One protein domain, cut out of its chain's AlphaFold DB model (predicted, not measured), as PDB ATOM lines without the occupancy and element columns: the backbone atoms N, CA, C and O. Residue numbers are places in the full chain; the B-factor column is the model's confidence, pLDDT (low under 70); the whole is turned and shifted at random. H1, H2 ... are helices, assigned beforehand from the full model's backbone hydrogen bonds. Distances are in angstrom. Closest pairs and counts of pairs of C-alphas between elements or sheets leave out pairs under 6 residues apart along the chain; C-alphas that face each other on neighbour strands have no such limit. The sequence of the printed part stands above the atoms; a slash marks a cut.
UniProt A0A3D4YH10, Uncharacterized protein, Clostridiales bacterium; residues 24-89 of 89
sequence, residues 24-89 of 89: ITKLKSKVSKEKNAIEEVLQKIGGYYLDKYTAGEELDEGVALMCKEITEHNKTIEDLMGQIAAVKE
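AT A GLANCE: This is residues 24 to 89 of the 89 residues of an uncharacterized protein of Clostridiales bacterium (UniProt A0A3D4YH10). Two long helices, H1 and then H2, meet near one end of each and spread apart as a wide, flat L. A short link loops round at the corner, and both arms stick out with residues 24 to 45 and 72 to 89. The printed part has 66 residues with two named helices and no named strand; its class is all helix. It is extended, with a radius of gyration of the C-alphas of 17.6 A and spans of 50 by 41 by 16 A.

HOW THE PARTS SIT: H1, residues 24 to 54, and H2, residues 61 to 88, touch, with residues 49 to 53 of H1 alone and residues 63 to 67 of H2 alone. Their closest C-alphas, those of Leu 50 and Cys 67, are 5.7 A apart. Their lines are about perpendicular, at 85 degrees. In H1 and H2 every O i to N i+4 pair is within hydrogen-bond range.

IN THESE COORDINATES: H1 begins at C-alpha 24 (28.234, 55.343, 6.896) and measures 44.8 A from first to last C-alpha. H2 measures 40.9 A and ends at C-alpha 88 (26.735, 14.882, -20.369).

THE WHOLE: The C-alphas farthest apart, those of Ile 24 and Glu 89, are 52.4 A apart. The printed part has no cut. Mean pLDDT of the printed part is 88.8; residue 89 is under 70.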
ATOM      1  N   ILE A  24      29.341  55.685   7.799       76.06
ATOM      2  CA  ILE A  24      28.234  55.343   6.896       76.06
ATOM      3  C   ILE A  24      28.449  53.963   6.262       76.06
ATOM      4  O   ILE A  24      27.515  53.163   6.191       76.06
ATOM      5  N   THR A  25      29.664  53.650   5.808       75.94
ATOM      6  CA  THR A  25      29.978  52.341   5.207       75.94
ATOM      7  C   THR A  25      29.806  51.210   6.222       75.94
ATOM      8  O   THR A  25      29.206  50.177   5.910       75.94
ATOM      9  N   LYS A  26      30.239  51.418   7.470       86.88
ATOM     10  CA  LYS A  26      30.039  50.469   8.574       86.88
ATOM     11  C   LYS A  26      28.555  50.251   8.869       86.88
ATOM     12  O   LYS A  26      28.131  49.106   9.028       86.88
ATOM     13  N   LEU A  27      27.758  51.318   8.910       85.06
ATOM     14  CA  LEU A  27      26.308  51.231   9.101       85.06
ATOM     15  C   LEU A  27      25.627  50.496   7.940       85.06
ATOM     16  O   LEU A  27      24.826  49.597   8.186       85.06
ATOM     17  N   LYS A  28      25.998  50.780   6.686       80.19
ATOM     18  CA  LYS A  28      25.486  50.054   5.508       80.19
ATOM     19  C   LYS A  28      25.807  48.560   5.564       80.19
ATOM     20  O   LYS A  28      24.940  47.750   5.252       80.19
ATOM     21  N   SER A  29      27.012  48.189   5.999       90.81
ATOM     22  CA  SER A  29      27.379  46.780   6.187       90.81
ATOM     23  C   SER A  29      26.496  46.100   7.236       90.81
ATOM     24  O   SER A  29      26.000  45.005   6.987       90.81
ATOM     25  N   LYS A  30      26.229  46.760   8.373       90.81
ATOM     26  CA  LYS A  30      25.291  46.242   9.384       90.81
ATOM     27  C   LYS A  30      23.880  46.081   8.821       90.81
ATOM     28  O   LYS A  30      23.304  45.016   8.970       90.81
ATOM     29  N   VAL A  31      23.363  47.084   8.107       86.88
ATOM     30  CA  VAL A  31      22.045  47.000   7.452       86.88
ATOM     31  C   VAL A  31      21.982  45.822   6.479       86.88
ATOM     32  O   VAL A  31      20.993  45.100   6.465       86.88
ATOM     33  N   SER A  32      23.030  45.599   5.683       87.56
ATOM     34  CA  SER A  32      23.084  44.445   4.780       87.56
ATOM     35  C   SER A  32      23.063  43.117   5.536       87.56
ATOM     36  O   SER A  32      22.387  42.196   5.099       87.56
ATOM     37  N   LYS A  33      23.763  43.020   6.672       94.31
ATOM     38  CA  LYS A  33      23.742  41.820   7.518       94.31
ATOM     39  C   LYS A  33      22.357  41.551   8.096       94.31
ATOM     40  O   LYS A  33      21.899  40.421   8.018       94.31
ATOM     41  N   GLU A  34      21.681  42.579   8.606       93.00
ATOM     42  CA  GLU A  34      20.310  42.441   9.117       93.00
ATOM     43  C   GLU A  34      19.335  42.020   8.012       93.00
ATOM     44  O   GLU A  34      18.494  41.156   8.232       93.00
ATOM     45  N   LYS A  35      19.471  42.562   6.794       86.69
ATOM     46  CA  LYS A  35      18.651  42.132   5.649       86.69
ATOM     47  C   LYS A  35      18.846  40.655   5.318       86.69
ATOM     48  O   LYS A  35      17.855  39.957   5.140       86.69
ATOM     49  N   ASN A  36      20.092  40.187   5.289       90.56
ATOM     50  CA  ASN A  36      20.385  38.774   5.051       90.56
ATOM     51  C   ASN A  36      19.833  37.897   6.185       90.56
ATOM     52  O   ASN A  36      19.222  36.872   5.919       90.56
ATOM     53  N   ALA A  37      19.974  38.325   7.445       93.88
ATOM     54  CA  ALA A  37      19.414  37.602   8.585       93.88
ATOM     55  C   ALA A  37      17.879  37.504   8.510       93.88
ATOM     56  O   ALA A  37      17.311  36.458   8.813       93.88
ATOM     57  N   ILE A  38      17.199  38.569   8.067       89.88
ATOM     58  CA  ILE A  38      15.754  38.549   7.807       89.88
ATOM     59  C   ILE A  38      15.423  37.544   6.700       89.88
ATOM     60  O   ILE A  38      14.510  36.743   6.871       89.88
ATOM     61  N   GLU A  39      16.160  37.559   5.588       90.25
ATOM     62  CA  GLU A  39      15.956  36.620   4.481       90.25
ATOM     63  C   GLU A  39      16.131  35.161   4.925       90.25
ATOM     64  O   GLU A  39      15.273  34.331   4.638       90.25
ATOM     65  N   GLU A  40      17.160  34.856   5.718       94.69
ATOM     66  CA  GLU A  40      17.363  33.525   6.304       94.69
ATOM     67  C   GLU A  40      16.191  33.091   7.198       94.69
ATOM     68  O   GLU A  40      15.785  31.927   7.185       94.69
ATOM     69  N   VAL A  41      15.626  34.005   7.993       93.62
ATOM     70  CA  VAL A  41      14.447  33.711   8.823       93.62
ATOM     71  C   VAL A  41      13.215  33.472   7.953       93.62
ATOM     72  O   VAL A  41      12.477  32.520   8.206       93.62
ATOM     73  N   LEU A  42      13.005  34.274   6.909       86.06
ATOM     74  CA  LEU A  42      11.911  34.075   5.957       86.06
ATOM     75  C   LEU A  42      12.033  32.730   5.231       86.06
ATOM     76  O   LEU A  42      11.036  32.024   5.100       86.06
ATOM     77  N   GLN A  43      13.245  32.326   4.843       91.00
ATOM     78  CA  GLN A  43      13.501  31.001   4.274       91.00
ATOM     79  C   GLN A  43      13.155  29.878   5.255       91.00
ATOM     80  O   GLN A  43      12.509  28.909   4.865       91.00
ATOM     81  N   LYS A  44      13.516  30.011   6.539       93.06
ATOM     82  CA  LYS A  44      13.137  29.036   7.579       93.06
ATOM     83  C   LYS A  44      11.624  28.947   7.766       93.06
ATOM     84  O   LYS A  44      11.104  27.849   7.929       93.06
ATOM     85  N   ILE A  45      10.921  30.080   7.730       90.31
ATOM     86  CA  ILE A  45       9.453  30.116   7.796       90.31
ATOM     87  C   ILE A  45       8.853  29.402   6.580       90.31
ATOM     88  O   ILE A  45       7.969  28.565   6.746       90.31
ATOM     89  N   GLY A  46       9.350  29.693   5.375       90.00
ATOM     90  CA  GLY A  46       8.919  29.021   4.150       90.00
ATOM     91  C   GLY A  46       9.136  27.509   4.213       90.00
ATOM     92  O   GLY A  46       8.210  26.753   3.936       90.00
ATOM     93  N   GLY A  47      10.317  27.071   4.664       90.81
ATOM     94  CA  GLY A  47      10.627  25.656   4.877       90.81
ATOM     95  C   GLY A  47       9.680  24.990   5.874       90.81
ATOM     96  O   GLY A  47       9.115  23.950   5.571       90.81
ATOM     97  N   TYR A  48       9.409  25.637   7.010       92.75
ATOM     98  CA  TYR A  48       8.473  25.118   8.010       92.75
ATOM     99  C   TYR A  48       7.060  24.894   7.448       92.75
ATOM    100  O   TYR A  48       6.436  23.874   7.734       92.75
ATOM    101  N   TYR A  49       6.541  25.827   6.644       91.44
ATOM    102  CA  TYR A  49       5.232  25.652   6.010       91.44
ATOM    103  C   TYR A  49       5.253  24.612   4.890       91.44
ATOM    104  O   TYR A  49       4.287  23.867   4.753       91.44
ATOM    105  N   LEU A  50       6.345  24.509   4.134       90.06
ATOM    106  CA  LEU A  50       6.495  23.469   3.123       90.06
ATOM    107  C   LEU A  50       6.553  22.069   3.758       90.06
ATOM    108  O   LEU A  50       5.903  21.147   3.270       90.06
ATOM    109  N   ASP A  51       7.249  21.913   4.883       91.50
ATOM    110  CA  ASP A  51       7.292  20.660   5.647       91.50
ATOM    111  C   ASP A  51       5.889  20.264   6.125       91.50
ATOM    112  O   ASP A  51       5.463  19.125   5.952       91.50
ATOM    113  N   LYS A  52       5.113  21.221   6.643       91.75
ATOM    114  CA  LYS A  52       3.709  20.992   7.014       91.75
ATOM    115  C   LYS A  52       2.829  20.615   5.830       91.75
ATOM    116  O   LYS A  52       2.025  19.692   5.928       91.75
ATOM    117  N   TYR A  53       3.002  21.308   4.708       91.06
ATOM    118  CA  TYR A  53       2.278  21.025   3.474       91.06
ATOM    119  C   TYR A  53       2.561  19.599   2.984       91.06
ATOM    120  O   TYR A  53       1.640  18.857   2.650       91.06
ATOM    121  N   THR A  54       3.829  19.177   2.999       86.81
ATOM    122  CA  THR A  54       4.228  17.816   2.598       86.81
ATOM    123  C   THR A  54       3.801  16.748   3.604       86.81
ATOM    124  O   THR A  54       3.520  15.618   3.204       86.81
ATOM    125  N   ALA A  55       3.666  17.098   4.885       91.31
ATOM    126  CA  ALA A  55       3.072  16.245   5.913       91.31
ATOM    127  C   ALA A  55       1.540  16.103   5.789       91.31
ATOM    128  O   ALA A  55       0.945  15.298   6.507       91.31
ATOM    129  N   GLY A  56       0.899  16.848   4.880       86.44
ATOM    130  CA  GLY A  56      -0.550  16.823   4.677       86.44
ATOM    131  C   GLY A  56      -1.338  17.592   5.739       86.44
ATOM    132  O   GLY A  56      -2.529  17.334   5.906       86.44
ATOM    133  N   GLU A  57      -0.694  18.509   6.470       89.81
ATOM    134  CA  GLU A  57      -1.399  19.421   7.374       89.81
ATOM    135  C   GLU A  57      -2.256  20.415   6.578       89.81
ATOM    136  O   GLU A  57      -1.862  20.905   5.518       89.81
ATOM    137  N   GLU A  58      -3.431  20.742   7.119       86.12
ATOM    138  CA  GLU A  58      -4.309  21.749   6.531       86.12
ATOM    139  C   GLU A  58      -3.698  23.140   6.757       86.12
ATOM    140  O   GLU A  58      -3.565  23.614   7.890       86.12
ATOM    141  N   LEU A  59      -3.269  23.770   5.666       88.69
ATOM    142  CA  LEU A  59      -2.724  25.122   5.658       88.69
ATOM    143  C   LEU A  59      -3.757  26.104   5.115       88.69
ATOM    144  O   LEU A  59      -4.658  25.729   4.366       88.69
ATOM    145  N   ASP A  60      -3.579  27.378   5.460       92.19
ATOM    146  CA  ASP A  60      -4.315  28.462   4.815       92.19
ATOM    147  C   ASP A  60      -4.175  28.372   3.288       92.19
ATOM    148  O   ASP A  60      -3.089  28.085   2.775       92.19
ATOM    149  N   GLU A  61      -5.264  28.633   2.566       88.94
ATOM    150  CA  GLU A  61      -5.335  28.474   1.111       88.94
ATOM    151  C   GLU A  61      -4.239  29.271   0.388       88.94
ATOM    152  O   GLU A  61      -3.617  28.765  -0.548       88.94
ATOM    153  N   GLY A  62      -3.928  30.483   0.860       90.38
ATOM    154  CA  GLY A  62      -2.863  31.302   0.285       90.38
ATOM    155  C   GLY A  62      -1.484  30.667   0.459       90.38
ATOM    156  O   GLY A  62      -0.679  30.653  -0.473       90.38
ATOM    157  N   VAL A  63      -1.210  30.097   1.633       89.50
ATOM    158  CA  VAL A  63       0.064  29.416   1.925       89.50
ATOM    159  C   VAL A  63       0.162  28.091   1.169       89.50
ATOM    160  O   VAL A  63       1.224  27.773   0.633       89.50
ATOM    161  N   ALA A  64      -0.935  27.340   1.075       90.06
ATOM    162  CA  ALA A  64      -0.997  26.089   0.326       90.06
ATOM    163  C   ALA A  64      -0.721  26.306  -1.171       90.06
ATOM    164  O   ALA A  64       0.043  25.547  -1.767       90.06
ATOM    165  N   LEU A  65      -1.274  27.371  -1.770       92.56
ATOM    166  CA  LEU A  65      -0.989  27.756  -3.157       92.56
ATOM    167  C   LEU A  65       0.499  28.064  -3.365       92.56
ATOM    168  O   LEU A  65       1.109  27.498  -4.269       92.56
ATOM    169  N   MET A  66       1.100  28.868  -2.484       92.12
ATOM    170  CA  MET A  66       2.537  29.166  -2.549       92.12
ATOM    171  C   MET A  66       3.396  27.897  -2.400       92.12
ATOM    172  O   MET A  66       4.363  27.708  -3.138       92.12
ATOM    173  N   CYS A  67       3.039  26.984  -1.489       90.56
ATOM    174  CA  CYS A  67       3.741  25.704  -1.321       90.56
ATOM    175  C   CYS A  67       3.617  24.808  -2.563       90.56
ATOM    176  O   CYS A  67       4.574  24.126  -2.947       90.56
ATOM    177  N   LYS A  68       2.457  24.831  -3.228       90.38
ATOM    178  CA  LYS A  68       2.244  24.133  -4.495       90.38
ATOM    179  C   LYS A  68       3.136  24.697  -5.603       90.38
ATOM    180  O   LYS A  68       3.813  23.910  -6.259       90.38
ATOM    181  N   GLU A  69       3.201  26.019  -5.771       93.00
ATOM    182  CA  GLU A  69       4.086  26.667  -6.756       93.00
ATOM    183  C   GLU A  69       5.562  26.301  -6.522       93.00
ATOM    184  O   GLU A  69       6.272  25.937  -7.460       93.00
ATOM    185  N   ILE A  70       6.020  26.305  -5.263       90.81
ATOM    186  CA  ILE A  70       7.381  25.870  -4.899       90.81
ATOM    187  C   ILE A  70       7.627  24.415  -5.323       90.81
ATOM    188  O   ILE A  70       8.678  24.095  -5.880       90.81
ATOM    189  N   THR A  71       6.657  23.529  -5.090       89.19
ATOM    190  CA  THR A  71       6.764  22.109  -5.454       89.19
ATOM    191  C   THR A  71       6.831  21.916  -6.973       89.19
ATOM    192  O   THR A  71       7.620  21.105  -7.460       89.19
ATOM    193  N   GLU A  72       6.049  22.681  -7.739       93.12
ATOM    194  CA  GLU A  72       6.093  22.670  -9.206       93.12
ATOM    195  C   GLU A  72       7.452  23.150  -9.733       93.12
ATOM    196  O   GLU A  72       8.048  22.482 -10.581       93.12
ATOM    197  N   HIS A  73       7.998  24.237  -9.177       93.00
ATOM    198  CA  HIS A  73       9.339  24.712  -9.519       93.00
ATOM    199  C   HIS A  73      10.432  23.689  -9.189       93.00
ATOM    200  O   HIS A  73      11.316  23.469 -10.017       93.00
ATOM    201  N   ASN A  74      10.360  23.021  -8.033       87.50
ATOM    202  CA  ASN A  74      11.304  21.960  -7.673       87.50
ATOM    203  C   ASN A  74      11.271  20.809  -8.686       87.50
ATOM    204  O   ASN A  74      12.323  20.373  -9.145       87.50
ATOM    205  N   LYS A  75      10.078  20.383  -9.115       90.31
ATOM    206  CA  LYS A  75       9.935  19.356 -10.154       90.31
ATOM    207  C   LYS A  75      10.552  19.793 -11.486       90.31
ATOM    208  O   LYS A  75      11.208  18.996 -12.150       90.31
ATOM    209  N   THR A  76      10.369  21.052 -11.884       93.94
ATOM    210  CA  THR A  76      11.029  21.598 -13.080       93.94
ATOM    211  C   THR A  76      12.551  21.582 -12.943       93.94
ATOM    212  O   THR A  76      13.237  21.244 -13.904       93.94
ATOM    213  N   ILE A  77      13.096  21.915 -11.771       92.75
ATOM    214  CA  ILE A  77      14.542  21.847 -11.516       92.75
ATOM    215  C   ILE A  77      15.047  20.406 -11.648       92.75
ATOM    216  O   ILE A  77      16.048  20.189 -12.327       92.75
ATOM    217  N   GLU A  78      14.359  19.431 -11.054       90.38
ATOM    218  CA  GLU A  78      14.715  18.009 -11.159       90.38
ATOM    219  C   GLU A  78      14.728  17.524 -12.614       90.38
ATOM    220  O   GLU A  78      15.682  16.874 -13.042       90.38
ATOM    221  N   ASP A  79      13.707  17.888 -13.392       92.44
ATOM    222  CA  ASP A  79      13.613  17.558 -14.814       92.44
ATOM    223  C   ASP A  79      14.778  18.168 -15.615       92.44
ATOM    224  O   ASP A  79      15.497  17.457 -16.323       92.44
ATOM    225  N   LEU A  80      15.049  19.464 -15.423       94.19
ATOM    226  CA  LEU A  80      16.170  20.154 -16.065       94.19
ATOM    227  C   LEU A  80      17.523  19.546 -15.670       94.19
ATOM    228  O   LEU A  80      18.404  19.401 -16.517       94.19
ATOM    229  N   MET A  81      17.702  19.165 -14.403       87.94
ATOM    230  CA  MET A  81      18.908  18.473 -13.944       87.94
ATOM    231  C   MET A  81      19.060  17.101 -14.608       87.94
ATOM    232  O   MET A  81      20.170  16.751 -15.012       87.94
ATOM    233  N   GLY A  82      17.964  16.356 -14.779       90.12
ATOM    234  CA  GLY A  82      17.942  15.093 -15.517       90.12
ATOM    235  C   GLY A  82      18.345  15.266 -16.983       90.12
ATOM    236  O   GLY A  82      19.197  14.530 -17.478       90.12
ATOM    237  N   GLN A  83      17.818  16.290 -17.660       91.00
ATOM    238  CA  GLN A  83      18.217  16.632 -19.029       91.00
ATOM    239  C   GLN A  83      19.706  16.999 -19.119       91.00
ATOM    240  O   GLN A  83      20.405  16.520 -20.010       91.00
ATOM    241  N   ILE A  84      20.220  17.808 -18.184       89.31
ATOM    242  CA  ILE A  84      21.649  18.163 -18.133       89.31
ATOM    243  C   ILE A  84      22.521  16.916 -17.948       89.31
ATOM    244  O   ILE A  84      23.576  16.825 -18.574       89.31
ATOM    245  N   ALA A  85      22.112  15.974 -17.094       86.69
ATOM    246  CA  ALA A  85      22.840  14.726 -16.883       86.69
ATOM    247  C   ALA A  85      22.860  13.866 -18.154       86.69
ATOM    248  O   ALA A  85      23.932  13.442 -18.572       86.69
ATOM    249  N   ALA A  86      21.713  13.708 -18.818       83.44
ATOM    250  CA  ALA A  86      21.587  12.933 -20.054       83.44
ATOM    251  C   ALA A  86      22.372  13.521 -21.241       83.44
ATOM    252  O   ALA A  86      22.761  12.784 -22.136       83.44
ATOM    253  N   VAL A  87      22.611  14.837 -21.267       86.00
ATOM    254  CA  VAL A  87      23.444  15.499 -22.295       86.00
ATOM    255  C   VAL A  87      24.946  15.344 -22.016       86.00
ATOM    256  O   VAL A  87      25.762  15.519 -22.919       86.00
ATOM    257  N   LYS A  88      25.332  15.077 -20.765       70.06
ATOM    258  CA  LYS A  88      26.735  14.882 -20.369       70.06
ATOM    259  C   LYS A  88      27.218  13.434 -20.512       70.06
ATOM    260  O   LYS A  88      28.426  13.227 -20.408       70.06
ATOM    261  N   GLU A  89      26.304  12.485 -20.697       51.53
ATOM    262  CA  GLU A  89      26.572  11.068 -20.991       51.53
ATOM    263  C   GLU A  89      26.758  10.843 -22.500       51.53
ATOM    264  O   GLU A  89      27.694  10.093 -22.864       51.53
TER     265      GLU A  89